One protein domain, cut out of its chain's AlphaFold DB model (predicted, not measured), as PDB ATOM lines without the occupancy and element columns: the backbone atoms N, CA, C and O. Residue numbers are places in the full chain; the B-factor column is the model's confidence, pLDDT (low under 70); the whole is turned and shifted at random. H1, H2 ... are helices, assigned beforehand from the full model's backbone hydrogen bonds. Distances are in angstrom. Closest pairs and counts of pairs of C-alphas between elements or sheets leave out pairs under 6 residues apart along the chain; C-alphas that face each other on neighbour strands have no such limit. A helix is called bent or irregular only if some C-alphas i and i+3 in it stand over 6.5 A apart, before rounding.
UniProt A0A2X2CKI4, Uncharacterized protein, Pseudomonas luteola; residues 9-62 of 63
ATOM      1  N   ASP A   9     102.378  74.654 120.999       86.06
ATOM      2  CA  ASP A   9     103.254  73.885 120.105       86.06
ATOM      3  C   ASP A   9     102.493  72.762 119.391       86.06
ATOM      4  O   ASP A   9     102.640  72.577 118.187       86.06
ATOM      5  N   GLN A  10     101.607  72.057 120.102       83.69
ATOM      6  CA  GLN A  10     100.756  71.028 119.497       83.69
ATOM      7  C   GLN A  10      99.763  71.628 118.495       83.69
ATOM      8  O   GLN A  10      99.447  71.013 117.480       83.69
ATOM      9  N   ILE A  11      99.269  72.840 118.759       84.12
ATOM     10  CA  ILE A  11      98.409  73.563 117.819       84.12
ATOM     11  C   ILE A  11      99.201  73.938 116.558       84.12
ATOM     12  O   ILE A  11      98.709  73.717 115.450       84.12
ATOM     13  N   ALA A  12     100.424  74.455 116.704       82.12
ATOM     14  CA  ALA A  12     101.294  74.784 115.576       82.12
ATOM     15  C   ALA A  12     101.606  73.539 114.726       82.12
ATOM     16  O   ALA A  12     101.394  73.557 113.514       82.12
ATOM     17  N   GLU A  13     101.979  72.428 115.364       85.75
ATOM     18  CA  GLU A  13     102.239  71.149 114.694       85.75
ATOM     19  C   GLU A  13     101.007  70.643 113.921       85.75
ATOM     20  O   GLU A  13     101.125  70.150 112.795       85.75
ATOM     21  N   ALA A  14      99.802  70.791 114.483       84.25
ATOM     22  CA  ALA A  14      98.565  70.417 113.802       84.25
ATOM     23  C   ALA A  14      98.355  71.224 112.511       84.25
ATOM     24  O   ALA A  14      97.980  70.654 111.481       84.25
ATOM     25  N   PHE A  15      98.611  72.533 112.553       81.00
ATOM     26  CA  PHE A  15      98.458  73.410 111.395       81.00
ATOM     27  C   PHE A  15      99.543  73.192 110.338       81.00
ATOM     28  O   PHE A  15      99.221  73.197 109.151       81.00
ATOM     29  N   GLU A  16     100.788  72.917 110.727       83.25
ATOM     30  CA  GLU A  16     101.857  72.552 109.788       83.25
ATOM     31  C   GLU A  16     101.549  71.234 109.064       83.25
ATOM     32  O   GLU A  16     101.667  71.134 107.840       83.25
ATOM     33  N   ARG A  17     101.061  70.223 109.795       83.62
ATOM     34  CA  ARG A  17     100.621  68.951 109.199       83.62
ATOM     35  C   ARG A  17      99.420  69.139 108.270       83.62
ATOM     36  O   ARG A  17      99.359  68.514 107.211       83.62
ATOM     37  N   ALA A  18      98.469  69.995 108.647       79.62
ATOM     38  CA  ALA A  18      97.327  70.346 107.803       79.62
ATOM     39  C   ALA A  18      97.773  71.042 106.508       79.62
ATOM     40  O   ALA A  18      97.311  70.685 105.422       79.62
ATOM     41  N   TYR A  19      98.719  71.976 106.618       76.44
ATOM     42  CA  TYR A  19      99.323  72.691 105.497       76.44
ATOM     43  C   TYR A  19     100.007  71.737 104.511       76.44
ATOM     44  O   TYR A  19      99.730  71.781 103.312       76.44
ATOM     45  N   SER A  20     100.840  70.815 105.012       77.12
ATOM     46  CA  SER A  20     101.514  69.812 104.176       77.12
ATOM     47  C   SER A  20     100.515  68.916 103.438       77.12
ATOM     48  O   SER A  20     100.679  68.663 102.248       77.12
ATOM     49  N   LYS A  21      99.425  68.492 104.095       75.38
ATOM     50  CA  LYS A  21      98.369  67.704 103.436       75.38
ATOM     51  C   LYS A  21      97.628  68.486 102.348       75.38
ATOM     52  O   LYS A  21      97.256  67.905 101.328       75.38
ATOM     53  N   GLY A  22      97.386  69.781 102.560       70.50
ATOM     54  CA  GLY A  22      96.795  70.662 101.547       70.50
ATOM     55  C   GLY A  22      97.684  70.783 100.307       70.50
ATOM     56  O   GLY A  22      97.187  70.727  99.180       70.50
ATOM     57  N   TYR A  23      99.001  70.862 100.514       70.69
ATOM     58  CA  TYR A  23      99.989  70.856  99.439       70.69
ATOM     59  C   TYR A  23      99.989  69.536  98.655       70.69
ATOM     60  O   TYR A  23      99.835  69.573  97.437       70.69
ATOM     61  N   ASP A  24     100.052  68.383  99.330       72.50
ATOM     62  CA  ASP A  24     100.034  67.059  98.681       72.50
ATOM     63  C   ASP A  24      98.765  66.829  97.849       72.50
ATOM     64  O   ASP A  24      98.788  66.251  96.761       72.50
ATOM     65  N   ARG A  25      97.622  67.309  98.346       70.00
ATOM     66  CA  ARG A  25      96.352  67.211  97.622       70.00
ATOM     67  C   ARG A  25      96.340  68.100  96.386       70.00
ATOM     68  O   ARG A  25      95.811  67.700  95.354       70.00
ATOM     69  N   SER A  26      96.892  69.303  96.490       65.44
ATOM     70  CA  SER A  26      96.964  70.235  95.369       65.44
ATOM     71  C   SER A  26      97.976  69.772  94.308       65.44
ATOM     72  O   SER A  26      97.670  69.816  93.115       65.44
ATOM     73  N   SER A  27      99.120  69.219  94.727       64.88
ATOM     74  CA  SER A  27     100.151  68.643  93.849       64.88
ATOM     75  C   SER A  27      99.687  67.394  93.102       64.88
ATOM     76  O   SER A  27     100.044  67.197  91.943       64.88
ATOM     77  N   ALA A  28      98.809  66.588  93.705       65.69
ATOM     78  CA  ALA A  28      98.188  65.453  93.029       65.69
ATOM     79  C   ALA A  28      97.187  65.867  91.929       65.69
ATOM     80  O   ALA A  28      96.942  65.099  90.997       65.69
ATOM     81  N   VAL A  29      96.587  67.059  92.037       61.56
ATOM     82  CA  VAL A  29      95.518  67.523  91.135       61.56
ATOM     83  C   VAL A  29      96.047  68.467  90.051       61.56
ATOM     84  O   VAL A  29      95.490  68.498  88.954       61.56
ATOM     85  N   SER A  30      97.132  69.202  90.308       57.78
ATOM     86  CA  SER A  30      97.722  70.129  89.341       57.78
ATOM     87  C   SER A  30      99.123  69.684  88.913       57.78
ATOM     88  O   SER A  30      99.994  69.455  89.737       57.78
ATOM     89  N   LYS A  31      99.371  69.587  87.600       59.31
ATOM     90  CA  LYS A  31     100.701  69.297  87.017       59.31
ATOM     91  C   LYS A  31     101.562  70.565  86.865       59.31
ATOM     92  O   LYS A  31     102.349  70.672  85.927       59.31
ATOM     93  N   THR A  32     101.359  71.576  87.703       56.97
ATOM     94  CA  THR A  32     102.036  72.879  87.578       56.97
ATOM     95  C   THR A  32     103.407  72.862  88.254       56.97
ATOM     96  O   THR A  32     103.548  72.455  89.396       56.97
ATOM     97  N   ALA A  33     104.457  73.313  87.572       56.12
ATOM     98  CA  ALA A  33     105.832  73.184  88.070       56.12
ATOM     99  C   ALA A  33     106.174  74.081  89.283       56.12
ATOM    100  O   ALA A  33     107.218  73.873  89.897       56.12
ATOM    101  N   ASN A  34     105.332  75.064  89.636       61.47
ATOM    102  CA  ASN A  34     105.633  76.044  90.679       61.47
ATOM    103  C   ASN A  34     104.873  75.764  92.001       61.47
ATOM    104  O   ASN A  34     103.643  75.850  92.017       61.47
ATOM    105  N   PRO A  35     105.576  75.474  93.117       59.09
ATOM    106  CA  PRO A  35     105.008  75.271  94.454       59.09
ATOM    107  C   PRO A  35     104.070  76.386  94.943       59.09
ATOM    108  O   PRO A  35     103.128  76.109  95.687       59.09
ATOM    109  N   ASP A  36     104.308  77.633  94.531       65.56
ATOM    110  CA  ASP A  36     103.508  78.781  94.966       65.56
ATOM    111  C   ASP A  36     102.155  78.884  94.249       65.56
ATOM    112  O   ASP A  36     101.200  79.410  94.823       65.56
ATOM    113  N   ASP A  37     102.012  78.298  93.056       63.25
ATOM    114  CA  ASP A  37     100.734  78.291  92.332       63.25
ATOM    115  C   ASP A  37      99.708  77.384  93.021       63.25
ATOM    116  O   ASP A  37      98.514  77.684  93.036       63.25
ATOM    117  N   TYR A  38     100.172  76.313  93.674       62.12
ATOM    118  CA  TYR A  38      99.321  75.403  94.444       62.12
ATOM    119  C   TYR A  38      98.648  76.104  95.620       62.12
ATOM    120  O   TYR A  38      97.477  75.831  95.893       62.12
ATOM    121  N   LYS A  39      99.344  77.051  96.265       61.06
ATOM    122  CA  LYS A  39      98.829  77.804  97.418       61.06
ATOM    123  C   LYS A  39      97.601  78.643  97.080       61.06
ATOM    124  O   LYS A  39      96.835  78.943  97.980       61.06
ATOM    125  N   ASN A  40      97.403  78.979  95.805       62.50
ATOM    126  CA  ASN A  40      96.270  79.768  95.321       62.50
ATOM    127  C   ASN A  40      95.117  78.901  94.779       62.50
ATOM    128  O   ASN A  40      94.108  79.424  94.304       62.50
ATOM    129  N   THR A  41      95.240  77.570  94.812       61.97
ATOM    130  CA  THR A  41      94.198  76.662  94.308       61.97
ATOM    131  C   THR A  41      93.122  76.388  95.356       61.97
ATOM    132  O   THR A  41      93.397  76.256  96.550       61.97
ATOM    133  N   GLN A  42      91.876  76.189  94.910       57.75
ATOM    134  CA  GLN A  42      90.808  75.738  95.811       57.75
ATOM    135  C   GLN A  42      91.156  74.413  96.506       57.75
ATOM    136  O   GLN A  42      90.815  74.234  97.667       57.75
ATOM    137  N   ALA A  43      91.876  73.501  95.844       61.91
ATOM    138  CA  ALA A  43      92.274  72.222  96.435       61.91
ATOM    139  C   ALA A  43      93.180  72.382  97.669       61.91
ATOM    140  O   ALA A  43      93.076  71.591  98.604       61.91
ATOM    141  N   TYR A  44      94.020  73.419  97.684       60.94
ATOM    142  CA  TYR A  44      94.898  73.746  98.801       60.94
ATOM    143  C   TYR A  44      94.142  74.388  99.975       60.94
ATOM    144  O   TYR A  44      94.381  74.050 101.131       60.94
ATOM    145  N   HIS A  45      93.173  75.262  99.686       62.75
ATOM    146  CA  HIS A  45      92.349  75.907 100.715       62.75
ATOM    147  C   HIS A  45      91.180  75.046 101.220       62.75
ATOM    148  O   HIS A  45      90.648  75.311 102.297       62.75
ATOM    149  N   HIS A  46      90.777  73.998 100.493       66.75
ATOM    150  CA  HIS A  46      89.723  73.060 100.899       66.75
ATOM    151  C   HIS A  46      90.236  72.004 101.891       66.75
ATOM    152  O   HIS A  46      90.018  70.798 101.731       66.75
ATOM    153  N   PHE A  47      90.885  72.468 102.952       65.25
ATOM    154  CA  PHE A  47      91.093  71.674 104.148       65.25
ATOM    155  C   PHE A  47      89.787  71.665 104.950       65.25
ATOM    156  O   PHE A  47      89.321  72.700 105.423       65.25
ATOM    157  N   ARG A  48      89.125  70.508 105.035       68.38
ATOM    158  CA  ARG A  48      87.820  70.395 105.700       68.38
ATOM    159  C   ARG A  48      88.016  70.091 107.184       68.38
ATOM    160  O   ARG A  48      88.989  69.448 107.560       68.38
ATOM    161  N   CYS A  49      87.048  70.442 108.030       67.69
ATOM    162  CA  CYS A  49      87.103  70.115 109.465       67.69
ATOM    163  C   CYS A  49      87.311  68.609 109.736       67.69
ATOM    164  O   CYS A  49      87.988  68.243 110.692       67.69
ATOM    165  N   GLN A  50      86.791  67.742 108.859       72.62
ATOM    166  CA  GLN A  50      87.002  66.287 108.901       72.62
ATOM    167  C   GLN A  50      88.471  65.864 108.701       72.62
ATOM    168  O   GLN A  50      88.861  64.792 109.149       72.62
ATOM    169  N   ASP A  51      89.284  66.683 108.024       75.12
ATOM    170  CA  ASP A  51      90.705  66.411 107.776       75.12
ATOM    171  C   ASP A  51      91.567  66.861 108.977       75.12
ATOM    172  O   ASP A  51      92.665  66.339 109.190       75.12
ATOM    173  N   LEU A  52      91.046  67.797 109.788       78.06
ATOM    174  CA  LEU A  52      91.678  68.322 111.002       78.06
ATOM    175  C   LEU A  52      91.492  67.403 112.209       78.06
ATOM    176  O   LEU A  52      92.416  67.220 112.997       78.06
ATOM    177  N   GLU A  53      90.299  66.827 112.366       80.00
ATOM    178  CA  GLU A  53      89.940  66.043 113.551       80.00
ATOM    179  C   GLU A  53      90.897  64.862 113.823       80.00
ATOM    180  O   GLU A  53      91.316  64.714 114.973       80.00
ATOM    181  N   PRO A  54      91.350  64.081 112.819       82.62
ATOM    182  CA  PRO A  54      92.345  63.031 113.037       82.62
ATOM    183  C   PRO A  54      93.713  63.564 113.480       82.62
ATOM    184  O   PRO A  54      94.391  62.912 114.267       82.62
ATOM    185  N   LEU A  55      94.123  64.745 112.999       81.69
ATOM    186  CA  LEU A  55      95.399  65.367 113.382       81.69
ATOM    187  C   LEU A  55      95.364  65.840 114.837       81.69
ATOM    188  O   LEU A  55      96.304  65.603 115.590       81.69
ATOM    189  N   LEU A  56      94.256  66.465 115.243       80.75
ATOM    190  CA  LEU A  56      94.049  66.896 116.626       80.75
ATOM    191  C   LEU A  56      93.941  65.703 117.581       80.75
ATOM    192  O   LEU A  56      94.451  65.770 118.697       80.75
ATOM    193  N   PHE A  57      93.316  64.604 117.143       81.81
ATOM    194  CA  PHE A  57      93.234  63.373 117.926       81.81
ATOM    195  C   PHE A  57      94.605  62.717 118.126       81.81
ATOM    196  O   PHE A  57      94.926  62.348 119.251       81.81
ATOM    197  N   ASP A  58      95.430  62.616 117.079       81.44
ATOM    198  CA  ASP A  58      96.792  62.064 117.173       81.44
ATOM    199  C   ASP A  58      97.669  62.862 118.156       81.44
ATOM    200  O   ASP A  58      98.414  62.297 118.952       81.44
ATOM    201  N   LEU A  59      97.533  64.188 118.163       78.94
ATOM    202  CA  LEU A  59      98.306  65.066 119.045       78.94
ATOM    203  C   LEU A  59      97.776  65.090 120.484       78.94
ATOM    204  O   LEU A  59      98.564  65.070 121.428       78.94
ATOM    205  N   GLY A  60      96.453  65.101 120.664       66.94
ATOM    206  CA  GLY A  60      95.810  65.070 121.982       66.94
ATOM    207  C   GLY A  60      95.816  63.689 122.649       66.94
ATOM    208  O   GLY A  60      95.712  63.605 123.872       66.94
ATOM    209  N   GLY A  61      95.946  62.619 121.859       61.44
ATOM    210  CA  GLY A  61      96.011  61.225 122.302       61.44
ATOM    211  C   GLY A  61      97.409  60.740 122.695       61.44
ATOM    212  O   GLY A  61      97.520  59.661 123.263       61.44
ATOM    213  N   LYS A  62      98.469  61.531 122.463       56.75
ATOM    214  CA  LYS A  62      99.854  61.259 122.912       56.75
ATOM    215  C   LYS A  62     100.068  61.428 124.432       56.75
ATOM    216  O   LYS A  62     101.184  61.710 124.865       56.75
TER     217      LYS A  62
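What this domain is: This is residues 9 to 62 of the 63 residues of an uncharacterized protein of Pseudomonas luteola (UniProt A0A2X2CKI4). One long helix, H1, runs nearly the length of an elongated model, with a loop and two short helices, H2 and H3, gathered at its last part and a fourth helix, H4, folding back slantwise over its first part. H3 and H4 pack on different stretches of H1. The printed part has 54 residues with four named helices, in the order H1, H2, H3, H4, and no named strand; the class is all helix. It is only just loose, close to compact, with a radius of gyration of the C-alphas of 12.3 A and spans of 37, 20 and 14 A.

Where its parts are: H1, residues 9 to 29, begins at C-alpha 9, (103.254, 73.885, 120.105), and measures 30.7 A to C-alpha 29, (95.518, 67.523, 91.135). H2 is residues 35 to 38, 5.7 A long, and H3 is residues 42 to 45, 5.1 A long. H4, residues 49 to 60, measures 16.1 A and ends at C-alpha 60, (95.810, 65.070, 121.982). H4 is neither bent nor irregular, but only just: C-alphas 51 and 54 are 6.5 A apart.

How they stand to each other: H1 is the hub, touching three helices. With residues 10 to 18 alone it touches H4, at a steep tilt of 40 degrees, opposite ways; the closest C-alphas, of Ala 14 and Leu 55, are 6.0 A apart. With residues 22 to 29 alone it touches H3, closest at the C-alphas of Gly 22 and Tyr 44, 4.5 A. With residues 23 to 27 alone it only just touches H2, with 3 pairs of C-alphas within 8 A, the closest those of Ser 26 and Tyr 38, 5.8 A. H2 and H3 are close but not clearly touching, and H4 is apart from both. Every O i to N i+4 pair is within hydrogen-bond range in H1, and 6 of 8 in H4; H2 and H3 are too short for such a pair.

The domain as a whole: The C-alphas farthest apart, of Ala 33 and Gly 61, are 37.6 A from each other. The printed part has no cut, and its three links are tight. The mean pLDDT of the printed part is 70.7, with residues 26 to 49 and 60 to 62 under 70.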